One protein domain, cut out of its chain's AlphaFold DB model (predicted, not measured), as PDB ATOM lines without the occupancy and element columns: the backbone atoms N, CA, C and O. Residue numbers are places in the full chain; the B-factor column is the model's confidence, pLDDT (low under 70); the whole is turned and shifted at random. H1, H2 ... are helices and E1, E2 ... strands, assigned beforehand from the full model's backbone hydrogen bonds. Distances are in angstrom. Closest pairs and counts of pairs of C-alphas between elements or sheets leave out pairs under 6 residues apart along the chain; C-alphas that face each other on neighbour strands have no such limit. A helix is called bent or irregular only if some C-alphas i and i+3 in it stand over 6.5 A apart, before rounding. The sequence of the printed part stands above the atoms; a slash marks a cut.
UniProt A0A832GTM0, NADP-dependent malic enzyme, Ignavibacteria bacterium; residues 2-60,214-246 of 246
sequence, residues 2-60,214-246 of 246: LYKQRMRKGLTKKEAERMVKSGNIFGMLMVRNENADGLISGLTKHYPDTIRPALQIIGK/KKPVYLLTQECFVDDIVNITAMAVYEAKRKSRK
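This is residues 2 to 60 and 214 to 246 of the 246 residues of the protein "NADP-dependent malic enzyme" of Ignavibacteria bacterium (UniProt A0A832GTM0). Two very short parallel strands, E1 and E2, lie side by side between a pair of helices, H3 and H4, on one side and the long helix H5 on the other. The small helices H1 and H2 form a corner piece at the far end, beyond H3 and H4 and away from the strands and H5. The printed part has 92 residues with five named helices and two named strands, in the order H1, H2, H3, E1, H4, E2, H5, and its class is mostly helix. It is compact, with a radius of gyration of the C-alphas of 13.8 A and spans of 39 by 34 by 19 A.

Strands E1, residues 39 to 41, and E2, residues 217 to 219, are parallel neighbours at 14 degrees; N 218 and O 39, 2.8 A apart, and N 41 and O 218, 2.9 A apart, are within hydrogen-bond range. H3, residues 23 to 32, comes closest to E1 at the C-alphas of Gly 27 and Leu 39, 6.4 A apart. H4, residues 47 to 57, comes closest to E2 at the C-alphas of Thr 50 and Leu 219, 7.0 A apart. H3 and H4 touch, the closest C-alphas being those of Met 28 and Ile 57 at 6.5 A; they run the same way at a tilt of 38 degrees, only just steep. H5, residues 226 to 243, is apart from H3 and H4; its closest C-alphas to the strands are Thr 233 to Ile 40, 7.2 A, and Ala 236 to Tyr 218, 7.3 A. H1, residues 2 to 9, and H2, residues 13 to 20, touch at a steep tilt of 53 degrees, opposite ways, with the C-alphas of Tyr 3 and Ala 16 closest at 5.5 A. H2 is close to but not clearly touching H3, about perpendicular at 84 degrees, with the C-alphas of Val 20 and Phe 26 closest at 5.2 A. Every O i to N i+4 pair is within hydrogen-bond range in H2, H3 and H5; in H1 it is 2 of 4 and in H4 6 of 7.

E1 is 6.4 A long and E2 6.6 A. H5 runs 25.9 A, from C-alpha 226 at (-28.380, 45.852, 27.575) to C-alpha 243 at (-35.235, 39.299, 3.476). H4 measures 15.7 A, H3 14.0 A and H2 10.7 A. H1 begins at C-alpha 2 at (-14.877, 48.825, -0.814) and measures 11.0 A; it is irregular, with C-alphas 5 and 8 at 7.6 A.

The C-alphas of Arg 8 and Asp 227, 41.3 A apart, are the two farthest apart. Residues 61 to 213 are cut out, and C-alphas 60 and 214 are 5.4 A apart across the cut. Of the links that are printed whole, none is long. The mean pLDDT of the printed part is 86.0, and residues 245 to 246 are under 70.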
ATOM      1  N   LEU A   2     -14.691  47.392  -1.126       89.75
ATOM      2  CA  LEU A   2     -14.877  48.825  -0.814       89.75
ATOM      3  C   LEU A   2     -14.236  49.807  -1.820       89.75
ATOM      4  O   LEU A   2     -14.905  50.719  -2.302       89.75
ATOM      5  N   TYR A   3     -12.960  49.605  -2.178       92.62
ATOM      6  CA  TYR A   3     -12.275  50.449  -3.167       92.62
ATOM      7  C   TYR A   3     -12.984  50.443  -4.530       92.62
ATOM      8  O   TYR A   3     -13.276  51.507  -5.062       92.62
ATOM      9  N   LYS A   4     -13.345  49.267  -5.065       90.56
ATOM     10  CA  LYS A   4     -14.016  49.149  -6.375       90.56
ATOM     11  C   LYS A   4     -15.329  49.943  -6.413       90.56
ATOM     12  O   LYS A   4     -15.628  50.587  -7.411       90.56
ATOM     13  N   GLN A   5     -16.074  49.954  -5.309       86.75
ATOM     14  CA  GLN A   5     -17.349  50.674  -5.197       86.75
ATOM     15  C   GLN A   5     -17.188  52.196  -5.119       86.75
ATOM     16  O   GLN A   5     -18.103  52.949  -5.459       86.75
ATOM     17  N   ARG A   6     -16.046  52.665  -4.611       90.81
ATOM     18  CA  ARG A   6     -15.846  54.060  -4.204       90.81
ATOM     19  C   ARG A   6     -14.694  54.756  -4.930       90.81
ATOM     20  O   ARG A   6     -14.505  55.947  -4.709       90.81
ATOM     21  N   MET A   7     -13.980  54.076  -5.828       92.31
ATOM     22  CA  MET A   7     -12.847  54.644  -6.573       92.31
ATOM     23  C   MET A   7     -13.248  55.872  -7.403       92.31
ATOM     24  O   MET A   7     -12.531  56.862  -7.427       92.31
ATOM     25  N   ARG A   8     -14.454  55.870  -7.995       91.44
ATOM     26  CA  ARG A   8     -15.021  57.030  -8.715       91.44
ATOM     27  C   ARG A   8     -15.668  58.075  -7.796       91.44
ATOM     28  O   ARG A   8     -16.257  59.035  -8.270       91.44
ATOM     29  N   LYS A   9     -15.581  57.875  -6.480       89.56
ATOM     30  CA  LYS A   9     -16.045  58.794  -5.429       89.56
ATOM     31  C   LYS A   9     -14.873  59.284  -4.566       89.56
ATOM     32  O   LYS A   9     -15.072  59.590  -3.394       89.56
ATOM     33  N   GLY A  10     -13.664  59.288  -5.137       89.94
ATOM     34  CA  GLY A  10     -12.446  59.829  -4.530       89.94
ATOM     35  C   GLY A  10     -11.717  58.906  -3.551       89.94
ATOM     36  O   GLY A  10     -10.690  59.311  -3.024       89.94
ATOM     37  N   LEU A  11     -12.201  57.681  -3.300       93.31
ATOM     38  CA  LEU A  11     -11.547  56.782  -2.345       93.31
ATOM     39  C   LEU A  11     -10.307  56.136  -2.968       93.31
ATOM     40  O   LEU A  11     -10.425  55.379  -3.934       93.31
ATOM     41  N   THR A  12      -9.134  56.367  -2.383       95.00
ATOM     42  CA  THR A  12      -7.894  55.699  -2.798       95.00
ATOM     43  C   THR A  12      -7.814  54.269  -2.254       95.00
ATOM     44  O   THR A  12      -8.460  53.906  -1.268       95.00
ATOM     45  N   LYS A  13      -6.978  53.426  -2.873       94.50
ATOM     46  CA  LYS A  13      -6.769  52.044  -2.413       94.50
ATOM     47  C   LYS A  13      -6.224  51.994  -0.977       94.50
ATOM     48  O   LYS A  13      -6.740  51.235  -0.162       94.50
ATOM     49  N   LYS A  14      -5.247  52.849  -0.653       95.19
ATOM     50  CA  LYS A  14      -4.627  52.937   0.681       95.19
ATOM     51  C   LYS A  14      -5.632  53.361   1.757       95.19
ATOM     52  O   LYS A  14      -5.636  52.815   2.859       95.19
ATOM     53  N   GLU A  15      -6.513  54.310   1.446       92.56
ATOM     54  CA  GLU A  15      -7.593  54.695   2.361       92.56
ATOM     55  C   GLU A  15      -8.592  53.563   2.561       92.56
ATOM     56  O   GLU A  15      -8.975  53.300   3.698       92.56
ATOM     57  N   ALA A  16      -8.974  52.858   1.490       92.56
ATOM     58  CA  ALA A  16      -9.865  51.708   1.591       92.56
ATOM     59  C   ALA A  16      -9.266  50.607   2.483       92.56
ATOM     60  O   ALA A  16      -9.953  50.107   3.368       92.56
ATOM     61  N   GLU A  17      -7.984  50.276   2.312       93.62
ATOM     62  CA  GLU A  17      -7.268  49.311   3.162       93.62
ATOM     63  C   GLU A  17      -7.250  49.738   4.633       93.62
ATOM     64  O   GLU A  17      -7.454  48.910   5.520       93.62
ATOM     65  N   ARG A  18      -7.071  51.035   4.911       93.38
ATOM     66  CA  ARG A  18      -7.162  51.574   6.275       93.38
ATOM     67  C   ARG A  18      -8.582  51.477   6.834       93.38
ATOM     68  O   ARG A  18      -8.749  51.086   7.984       93.38
ATOM     69  N   MET A  19      -9.600  51.823   6.044       91.06
ATOM     70  CA  MET A  19     -11.002  51.817   6.477       91.06
ATOM     71  C   MET A  19     -11.501  50.411   6.816       91.06
ATOM     72  O   MET A  19     -12.200  50.247   7.811       91.06
ATOM     73  N   VAL A  20     -11.118  49.403   6.027       92.75
ATOM     74  CA  VAL A  20     -11.531  48.002   6.226       92.75
ATOM     75  C   VAL A  20     -11.033  47.436   7.561       92.75
ATOM     76  O   VAL A  20     -11.655  46.526   8.092       92.75
ATOM     77  N   LYS A  21      -9.981  48.008   8.163       91.31
ATOM     78  CA  LYS A  21      -9.520  47.620   9.509       91.31
ATOM     79  C   LYS A  21     -10.482  48.032  10.630       91.31
ATOM     80  O   LYS A  21     -10.342  47.560  11.752       91.31
ATOM     81  N   SER A  22     -11.448  48.915  10.365       89.25
ATOM     82  CA  SER A  22     -12.485  49.249  11.343       89.25
ATOM     83  C   SER A  22     -13.536  48.142  11.391       89.25
ATOM     84  O   SER A  22     -14.172  47.872  10.374       89.25
ATOM     85  N   GLY A  23     -13.789  47.575  12.577       88.75
ATOM     86  CA  GLY A  23     -14.779  46.505  12.771       88.75
ATOM     87  C   GLY A  23     -16.162  46.826  12.189       88.75
ATOM     88  O   GLY A  23     -16.762  45.972  11.551       88.75
ATOM     89  N   ASN A  24     -16.623  48.078  12.286       88.00
ATOM     90  CA  ASN A  24     -17.903  48.497  11.696       88.00
ATOM     91  C   ASN A  24     -17.894  48.398  10.164       88.00
ATOM     92  O   ASN A  24     -18.845  47.902   9.572       88.00
ATOM     93  N   ILE A  25     -16.823  48.868   9.519       90.94
ATOM     94  CA  ILE A  25     -16.689  48.830   8.055       90.94
ATOM     95  C   ILE A  25     -16.551  47.384   7.585       90.94
ATOM     96  O   ILE A  25     -17.195  46.991   6.615       90.94
ATOM     97  N   PHE A  26     -15.738  46.594   8.286       93.38
ATOM     98  CA  PHE A  26     -15.564  45.176   8.001       93.38
ATOM     99  C   PHE A  26     -16.886  44.413   8.129       93.38
ATOM    100  O   PHE A  26     -17.288  43.735   7.189       93.38
ATOM    101  N   GLY A  27     -17.618  44.605   9.231       93.06
ATOM    102  CA  GLY A  27     -18.927  43.996   9.456       93.06
ATOM    103  C   GLY A  27     -19.954  44.386   8.390       93.06
ATOM    104  O   GLY A  27     -20.644  43.523   7.859       93.06
ATOM    105  N   MET A  28     -20.006  45.662   7.982       92.19
ATOM    106  CA  MET A  28     -20.888  46.093   6.884       92.19
ATOM    107  C   MET A  28     -20.525  45.413   5.559       92.19
ATOM    108  O   MET A  28     -21.411  45.063   4.783       92.19
ATOM    109  N   LEU A  29     -19.233  45.204   5.289       94.06
ATOM    110  CA  LEU A  29     -18.782  44.469   4.106       94.06
ATOM    111  C   LEU A  29     -19.128  42.977   4.189       94.06
ATOM    112  O   LEU A  29     -19.494  42.409   3.165       94.06
ATOM    113  N   MET A  30     -19.066  42.357   5.373       94.94
ATOM    114  CA  MET A  30     -19.524  40.975   5.570       94.94
ATOM    115  C   MET A  30     -21.019  40.841   5.278       94.94
ATOM    116  O   MET A  30     -21.404  39.968   4.507       94.94
ATOM    117  N   VAL A  31     -21.848  41.745   5.811       92.94
ATOM    118  CA  VAL A  31     -23.295  41.761   5.532       92.94
ATOM    119  C   VAL A  31     -23.564  41.966   4.043       92.94
ATOM    120  O   VAL A  31     -24.340  41.237   3.424       92.94
ATOM    121  N   ARG A  32     -22.877  42.934   3.422       91.44
ATOM    122  CA  ARG A  32     -22.989  43.187   1.982       91.44
ATOM    123  C   ARG A  32     -22.688  41.933   1.160       91.44
ATOM    124  O   ARG A  32     -23.455  41.637   0.247       91.44
ATOM    125  N   ASN A  33     -21.616  41.224   1.499       92.44
ATOM    126  CA  ASN A  33     -21.131  40.048   0.776       92.44
ATOM    127  C   ASN A  33     -21.747  38.725   1.259       92.44
ATOM    128  O   ASN A  33     -21.237  37.672   0.899       92.44
ATOM    129  N   GLU A  34     -22.824  38.773   2.054       91.12
ATOM    130  CA  GLU A  34     -23.582  37.578   2.486       91.12
ATOM    131  C   GLU A  34     -22.754  36.626   3.348       91.12
ATOM    132  O   GLU A  34     -23.009  35.433   3.427       91.12
ATOM    133  N   ASN A  35     -21.743  37.168   4.028       93.94
ATOM    134  CA  ASN A  35     -20.980  36.450   5.046       93.94
ATOM    135  C   ASN A  35     -21.546  36.690   6.455       93.94
ATOM    136  O   ASN A  35     -21.047  36.119   7.419       93.94
ATOM    137  N   ALA A  36     -22.554  37.558   6.571       93.38
ATOM    138  CA  ALA A  36     -23.349  37.793   7.766       93.38
ATOM    139  C   ALA A  36     -24.766  38.234   7.363       93.38
ATOM    140  O   ALA A  36     -24.944  38.913   6.350       93.38
ATOM    141  N   ASP A  37     -25.759  37.893   8.179       90.00
ATOM    142  CA  ASP A  37     -27.172  38.198   7.921       90.00
ATOM    143  C   ASP A  37     -27.585  39.617   8.351       90.00
ATOM    144  O   ASP A  37     -28.547  40.190   7.838       90.00
ATOM    145  N   GLY A  38     -26.835  40.215   9.276       90.69
ATOM    146  CA  GLY A  38     -27.061  41.569   9.763       90.69
ATOM    147  C   GLY A  38     -25.893  42.084  10.598       90.69
ATOM    148  O   GLY A  38     -24.995  41.331  10.972       90.69
ATOM    149  N   LEU A  39     -25.895  43.387  10.874       91.19
ATOM    150  CA  LEU A  39     -24.898  44.043  11.722       91.19
ATOM    151  C   LEU A  39     -25.583  44.893  12.786       91.19
ATOM    152  O   LEU A  39     -26.453  45.700  12.462       91.19
ATOM    153  N   ILE A  40     -25.103  44.788  14.021       89.69
ATOM    154  CA  ILE A  40     -25.423  45.711  15.111       89.69
ATOM    155  C   ILE A  40     -24.148  46.477  15.444       89.69
ATOM    156  O   ILE A  40     -23.083  45.888  15.633       89.69
ATOM    157  N   SER A  41     -24.226  47.802  15.441       86.50
ATOM    158  CA  SER A  41     -23.082  48.687  15.656       86.50
ATOM    159  C   SER A  41     -23.533  49.997  16.310       86.50
ATOM    160  O   SER A  41     -24.712  50.170  16.573       86.50
ATOM    161  N   GLY A  42     -22.617  50.934  16.567       79.06
ATOM    162  CA  GLY A  42     -22.959  52.300  16.999       79.06
ATOM    163  C   GLY A  42     -22.641  52.650  18.452       79.06
ATOM    164  O   GLY A  42     -22.376  53.813  18.717       79.06
ATOM    165  N   LEU A  43     -22.498  51.665  19.349       77.56
ATOM    166  CA  LEU A  43     -22.218  51.878  20.785       77.56
ATOM    167  C   LEU A  43     -21.049  52.828  21.093       77.56
ATOM    168  O   LEU A  43     -21.032  53.495  22.118       77.56
ATOM    169  N   THR A  44     -20.039  52.874  20.225       74.94
ATOM    170  CA  THR A  44     -18.799  53.632  20.449       74.94
ATOM    171  C   THR A  44     -18.602  54.784  19.465       74.94
ATOM    172  O   THR A  44     -17.509  55.345  19.400       74.94
ATOM    173  N   LYS A  45     -19.616  55.138  18.662       73.56
ATOM    174  CA  LYS A  45     -19.500  56.173  17.624       73.56
ATOM    175  C   LYS A  45     -20.713  57.093  17.590       73.56
ATOM    176  O   LYS A  45     -21.830  56.669  17.854       73.56
ATOM    177  N   HIS A  46     -20.498  58.333  17.161       72.44
ATOM    178  CA  HIS A  46     -21.602  59.232  16.854       72.44
ATOM    179  C   HIS A  46     -22.430  58.692  15.681       72.44
ATOM    180  O   HIS A  46     -21.890  58.203  14.687       72.44
ATOM    181  N   TYR A  47     -23.751  58.821  15.789       73.62
ATOM    182  CA  TYR A  47     -24.709  58.286  14.818       73.62
ATOM    183  C   TYR A  47     -24.469  58.752  13.360       73.62
ATOM    184  O   TYR A  47     -24.511  57.916  12.449       73.62
ATOM    185  N   PRO A  48     -24.118  60.030  13.085       72.50
ATOM    186  CA  PRO A  48     -23.781  60.465  11.726       72.50
ATOM    187  C   PRO A  48     -22.571  59.732  11.116       72.50
ATOM    188  O   PRO A  48     -22.524  59.501   9.902       72.50
ATOM    189  N   ASP A  49     -21.612  59.322  11.951       74.56
ATOM    190  CA  ASP A  49     -20.387  58.640  11.521       74.56
ATOM    191  C   ASP A  49     -20.603  57.152  11.241       74.56
ATOM    192  O   ASP A  49     -19.788  56.524  10.560       74.56
ATOM    193  N   THR A  50     -21.698  56.571  11.732       75.88
ATOM    194  CA  THR A  50     -22.094  55.186  11.457       75.88
ATOM    195  C   THR A  50     -23.119  55.069  10.336       75.88
ATOM    196  O   THR A  50     -23.016  54.137   9.532       75.88
ATOM    197  N   ILE A  51     -24.039  56.030  10.189       82.75
ATOM    198  CA  ILE A  51     -25.061  55.984   9.130       82.75
ATOM    199  C   ILE A  51     -24.474  56.211   7.735       82.75
ATOM    200  O   ILE A  51     -24.849  55.539   6.771       82.75
ATOM    201  N   ARG A  52     -23.489  57.112   7.610       83.75
ATOM    202  CA  ARG A  52     -22.848  57.405   6.323       83.75
ATOM    203  C   ARG A  52     -22.145  56.165   5.750       83.75
ATOM    204  O   ARG A  52     -22.410  55.848   4.590       83.75
ATOM    205  N   PRO A  53     -21.295  55.430   6.492       87.12
ATOM    206  CA  PRO A  53     -20.744  54.166   6.010       87.12
ATOM    207  C   PRO A  53     -21.798  53.117   5.662       87.12
ATOM    208  O   PRO A  53     -21.662  52.475   4.621       87.12
ATOM    209  N   ALA A  54     -22.864  52.983   6.461       87.69
ATOM    210  CA  ALA A  54     -23.945  52.039   6.176       87.69
ATOM    211  C   ALA A  54     -24.575  52.322   4.801       87.69
ATOM    212  O   ALA A  54     -24.677  51.430   3.960       87.69
ATOM    213  N   LEU A  55     -24.872  53.591   4.508       87.12
ATOM    214  CA  LEU A  55     -25.368  54.019   3.198       87.12
ATOM    215  C   LEU A  55     -24.365  53.811   2.060       87.12
ATOM    216  O   LEU A  55     -24.755  53.490   0.939       87.12
ATOM    217  N   GLN A  56     -23.073  54.022   2.313       88.44
ATOM    218  CA  GLN A  56     -22.046  53.879   1.282       88.44
ATOM    219  C   GLN A  56     -21.753  52.421   0.929       88.44
ATOM    220  O   GLN A  56     -21.436  52.151  -0.229       88.44
ATOM    221  N   ILE A  57     -21.826  51.522   1.914       90.75
ATOM    222  CA  ILE A  57     -21.434  50.117   1.786       90.75
ATOM    223  C   ILE A  57     -22.644  49.239   1.492       90.75
ATOM    224  O   ILE A  57     -22.590  48.432   0.574       90.75
ATOM    225  N   ILE A  58     -23.744  49.379   2.223       91.44
ATOM    226  CA  ILE A  58     -24.936  48.552   2.001       91.44
ATOM    227  C   ILE A  58     -25.782  49.125   0.863       91.44
ATOM    228  O   ILE A  58     -26.206  48.396  -0.035       91.44
ATOM    229  N   GLY A  59     -25.962  50.448   0.857       89.12
ATOM    230  CA  GLY A  59     -26.802  51.143  -0.111       89.12
ATOM    231  C   GLY A  59     -28.295  51.085   0.217       89.12
ATOM    232  O   GLY A  59     -28.745  50.329   1.079       89.12
ATOM    233  N   LYS A  60     -29.062  51.910  -0.496       90.94
ATOM    234  CA  LYS A  60     -30.520  52.018  -0.364       90.94
ATOM    235  C   LYS A  60     -31.231  50.919  -1.149       90.94
ATOM    236  O   LYS A  60     -30.689  50.455  -2.156       90.94
ATOM    237  N   LYS A 214     -30.691  48.198   1.909       89.31
ATOM    238  CA  LYS A 214     -30.742  46.876   1.242       89.31
ATOM    239  C   LYS A 214     -30.633  45.704   2.211       89.31
ATOM    240  O   LYS A 214     -31.361  44.727   2.073       89.31
ATOM    241  N   LYS A 215     -29.739  45.798   3.194       88.06
ATOM    242  CA  LYS A 215     -29.453  44.717   4.146       88.06
ATOM    243  C   LYS A 215     -29.520  45.206   5.593       88.06
ATOM    244  O   LYS A 215     -29.250  46.387   5.812       88.06
ATOM    245  N   PRO A 216     -29.875  44.330   6.550       86.56
ATOM    246  CA  PRO A 216     -30.121  44.724   7.934       86.56
ATOM    247  C   PRO A 216     -28.858  45.294   8.595       86.56
ATOM    248  O   PRO A 216     -27.867  44.590   8.797       86.56
ATOM    249  N   VAL A 217     -28.887  46.584   8.929       87.31
ATOM    250  CA  VAL A 217     -27.840  47.256   9.709       87.31
ATOM    251  C   VAL A 217     -28.506  48.144  10.744       87.31
ATOM    252  O   VAL A 217     -29.206  49.092  10.399       87.31
ATOM    253  N   TYR A 218     -28.240  47.838  12.007       85.69
ATOM    254  CA  TYR A 218     -28.807  48.508  13.163       85.69
ATOM    255  C   TYR A 218     -27.732  49.324  13.860       85.69
ATOM    256  O   TYR A 218     -26.639  48.832  14.158       85.69
ATOM    257  N   LEU A 219     -28.044  50.598  14.079       82.31
ATOM    258  CA  LEU A 219     -27.137  51.571  14.663       82.31
ATOM    259  C   LEU A 219     -27.698  52.014  16.009       82.31
ATOM    260  O   LEU A 219     -28.664  52.767  16.072       82.31
ATOM    261  N   LEU A 220     -27.081  51.521  17.072       80.12
ATOM    262  CA  LEU A 220     -27.355  51.903  18.446       80.12
ATOM    263  C   LEU A 220     -26.768  53.282  18.751       80.12
ATOM    264  O   LEU A 220     -25.779  53.698  18.138       80.12
ATOM    265  N   THR A 221     -27.365  53.970  19.720       73.12
ATOM    266  CA  THR A 221     -26.798  55.186  20.309       73.12
ATOM    267  C   THR A 221     -26.038  54.843  21.592       73.12
ATOM    268  O   THR A 221     -26.152  53.733  22.111       73.12
ATOM    269  N   GLN A 222     -25.212  55.767  22.090       71.75
ATOM    270  CA  GLN A 222     -24.375  55.523  23.276       71.75
ATOM    271  C   GLN A 222     -25.199  55.356  24.559       71.75
ATOM    272  O   GLN A 222     -24.711  54.819  25.545       71.75
ATOM    273  N   GLU A 223     -26.448  55.810  24.536       71.62
ATOM    274  CA  GLU A 223     -27.379  55.786  25.655       71.62
ATOM    275  C   GLU A 223     -28.221  54.502  25.723       71.62
ATOM    276  O   GLU A 223     -29.188  54.467  26.480       71.62
ATOM    277  N   CYS A 224     -27.913  53.466  24.930       75.50
ATOM    278  CA  CYS A 224     -28.701  52.234  24.941       75.50
ATOM    279  C   CYS A 224     -28.323  51.298  26.102       75.50
ATOM    280  O   CYS A 224     -27.150  51.139  26.455       75.50
ATOM    281  N   PHE A 225     -29.323  50.620  26.652       80.06
ATOM    282  CA  PHE A 225     -29.182  49.617  27.701       80.06
ATOM    283  C   PHE A 225     -28.936  48.217  27.119       80.06
ATOM    284  O   PHE A 225     -29.082  47.977  25.920       80.06
ATOM    285  N   VAL A 226     -28.578  47.258  27.979       85.62
ATOM    286  CA  VAL A 226     -28.380  45.852  27.575       85.62
ATOM    287  C   VAL A 226     -29.640  45.283  26.917       85.62
ATOM    288  O   VAL A 226     -29.547  44.638  25.873       85.62
ATOM    289  N   ASP A 227     -30.811  45.584  27.476       83.31
ATOM    290  CA  ASP A 227     -32.090  45.128  26.932       83.31
ATOM    291  C   ASP A 227     -32.351  45.688  25.527       83.31
ATOM    292  O   ASP A 227     -32.868  44.974  24.668       83.31
ATOM    293  N   ASP A 228     -31.909  46.914  25.235       82.00
ATOM    294  CA  ASP A 228     -32.024  47.502  23.895       82.00
ATOM    295  C   ASP A 228     -31.181  46.726  22.876       82.00
ATOM    296  O   ASP A 228     -31.629  46.480  21.753       82.00
ATOM    297  N   ILE A 229     -29.981  46.284  23.272       87.12
ATOM    298  CA  ILE A 229     -29.105  45.456  22.429       87.12
ATOM    299  C   ILE A 229     -29.780  44.112  22.137       87.12
ATOM    300  O   ILE A 229     -29.786  43.656  20.990       87.12
ATOM    301  N   VAL A 230     -30.377  43.474  23.144       89.06
ATOM    302  CA  VAL A 230     -31.082  42.194  22.970       89.06
ATOM    303  C   VAL A 230     -32.296  42.368  22.052       89.06
ATOM    304  O   VAL A 230     -32.445  41.627  21.078       89.06
ATOM    305  N   ASN A 231     -33.114  43.392  22.298       86.94
ATOM    306  CA  ASN A 231     -34.317  43.680  21.519       86.94
ATOM    307  C   ASN A 231     -33.992  44.001  20.055       86.94
ATOM    308  O   ASN A 231     -34.625  43.461  19.142       86.94
ATOM    309  N   ILE A 232     -32.968  44.825  19.803       87.00
ATOM    310  CA  ILE A 232     -32.564  45.149  18.433       87.00
ATOM    311  C   ILE A 232     -31.954  43.938  17.723       87.00
ATOM    312  O   ILE A 232     -32.125  43.785  16.516       87.00
ATOM    313  N   THR A 233     -31.290  43.042  18.462       89.50
ATOM    314  CA  THR A 233     -30.773  41.786  17.904       89.50
ATOM    315  C   THR A 233     -31.908  40.884  17.446       89.50
ATOM    316  O   THR A 233     -31.865  40.370  16.327       89.50
ATOM    317  N   ALA A 234     -32.951  40.726  18.262       89.19
ATOM    318  CA  ALA A 234     -34.133  39.957  17.885       89.19
ATOM    319  C   ALA A 234     -34.799  40.531  16.622       89.19
ATOM    320  O   ALA A 234     -35.118  39.785  15.691       89.19
ATOM    321  N   MET A 235     -34.921  41.860  16.546       85.06
ATOM    322  CA  MET A 235     -35.438  42.552  15.363       85.06
ATOM    323  C   MET A 235     -34.556  42.323  14.124       85.06
ATOM    324  O   MET A 235     -35.068  42.033  13.042       85.06
ATOM    325  N   ALA A 236     -33.229  42.370  14.279       87.38
ATOM    326  CA  ALA A 236     -32.287  42.128  13.190       87.38
ATOM    327  C   ALA A 236     -32.395  40.708  12.622       87.38
ATOM    328  O   ALA A 236     -32.415  40.530  11.403       87.38
ATOM    329  N   VAL A 237     -32.521  39.705  13.497       88.81
ATOM    330  CA  VAL A 237     -32.728  38.305  13.100       88.81
ATOM    331  C   VAL A 237     -34.060  38.138  12.363       88.81
ATOM    332  O   VAL A 237     -34.113  37.467  11.327       88.81
ATOM    333  N   TYR A 238     -35.129  38.772  12.854       87.19
ATOM    334  CA  TYR A 238     -36.434  38.760  12.194       87.19
ATOM    335  C   TYR A 238     -36.363  39.362  10.782       87.19
ATOM    336  O   TYR A 238     -36.804  38.739   9.810       87.19
ATOM    337  N   GLU A 239     -35.757  40.545  10.641       83.12
ATOM    338  CA  GLU A 239     -35.639  41.213   9.347       83.12
ATOM    339  C   GLU A 239     -34.778  40.414   8.361       83.12
ATOM    340  O   GLU A 239     -35.164  40.266   7.197       83.12
ATOM    341  N   ALA A 240     -33.650  39.861   8.817       83.88
ATOM    342  CA  ALA A 240     -32.776  39.040   7.990       83.88
ATOM    343  C   ALA A 240     -33.502  37.807   7.436       83.88
ATOM    344  O   ALA A 240     -33.501  37.577   6.225       83.88
ATOM    345  N   LYS A 241     -34.213  37.066   8.298       84.31
ATOM    346  CA  LYS A 241     -35.002  35.889   7.901       84.31
ATOM    347  C   LYS A 241     -36.114  36.235   6.910       84.31
ATOM    348  O   LYS A 241     -36.463  35.429   6.053       84.31
ATOM    349  N   ARG A 242     -36.700  37.427   7.023       83.31
ATOM    350  CA  ARG A 242     -37.722  37.911   6.088       83.31
ATOM    351  C   ARG A 242     -37.119  38.286   4.732       83.31
ATOM    352  O   ARG A 242     -37.741  38.017   3.708       83.31
ATOM    353  N   LYS A 243     -35.932  38.903   4.712       76.19
ATOM    354  CA  LYS A 243     -35.235  39.299   3.476       76.19
ATOM    355  C   LYS A 243     -34.645  38.112   2.712       76.19
ATOM    356  O   LYS A 243     -34.635  38.173   1.493       76.19
ATOM    357  N   SER A 244     -34.229  37.038   3.388       72.69
ATOM    358  CA  SER A 244     -33.718  35.819   2.734       72.69
ATOM    359  C   SER A 244     -34.796  34.933   2.098       72.69
ATOM    360  O   SER A 244     -34.477  34.030   1.333       72.69
ATOM    361  N   ARG A 245     -36.077  35.167   2.410       61.53
ATOM    362  CA  ARG A 245     -37.228  34.438   1.842       61.53
ATOM    363  C   ARG A 245     -37.765  35.036   0.532       61.53
ATOM    364  O   ARG A 245     -38.759  34.527   0.022       61.53
ATOM    365  N   LYS A 246     -37.171  36.126   0.040       49.22
ATOM    366  CA  LYS A 246     -37.509  36.778  -1.233       49.22
ATOM    367  C   LYS A 246     -36.460  36.461  -2.282       49.22
ATOM    368  O   LYS A 246     -36.871  36.325  -3.451       49.22
TER     369      LYS A 246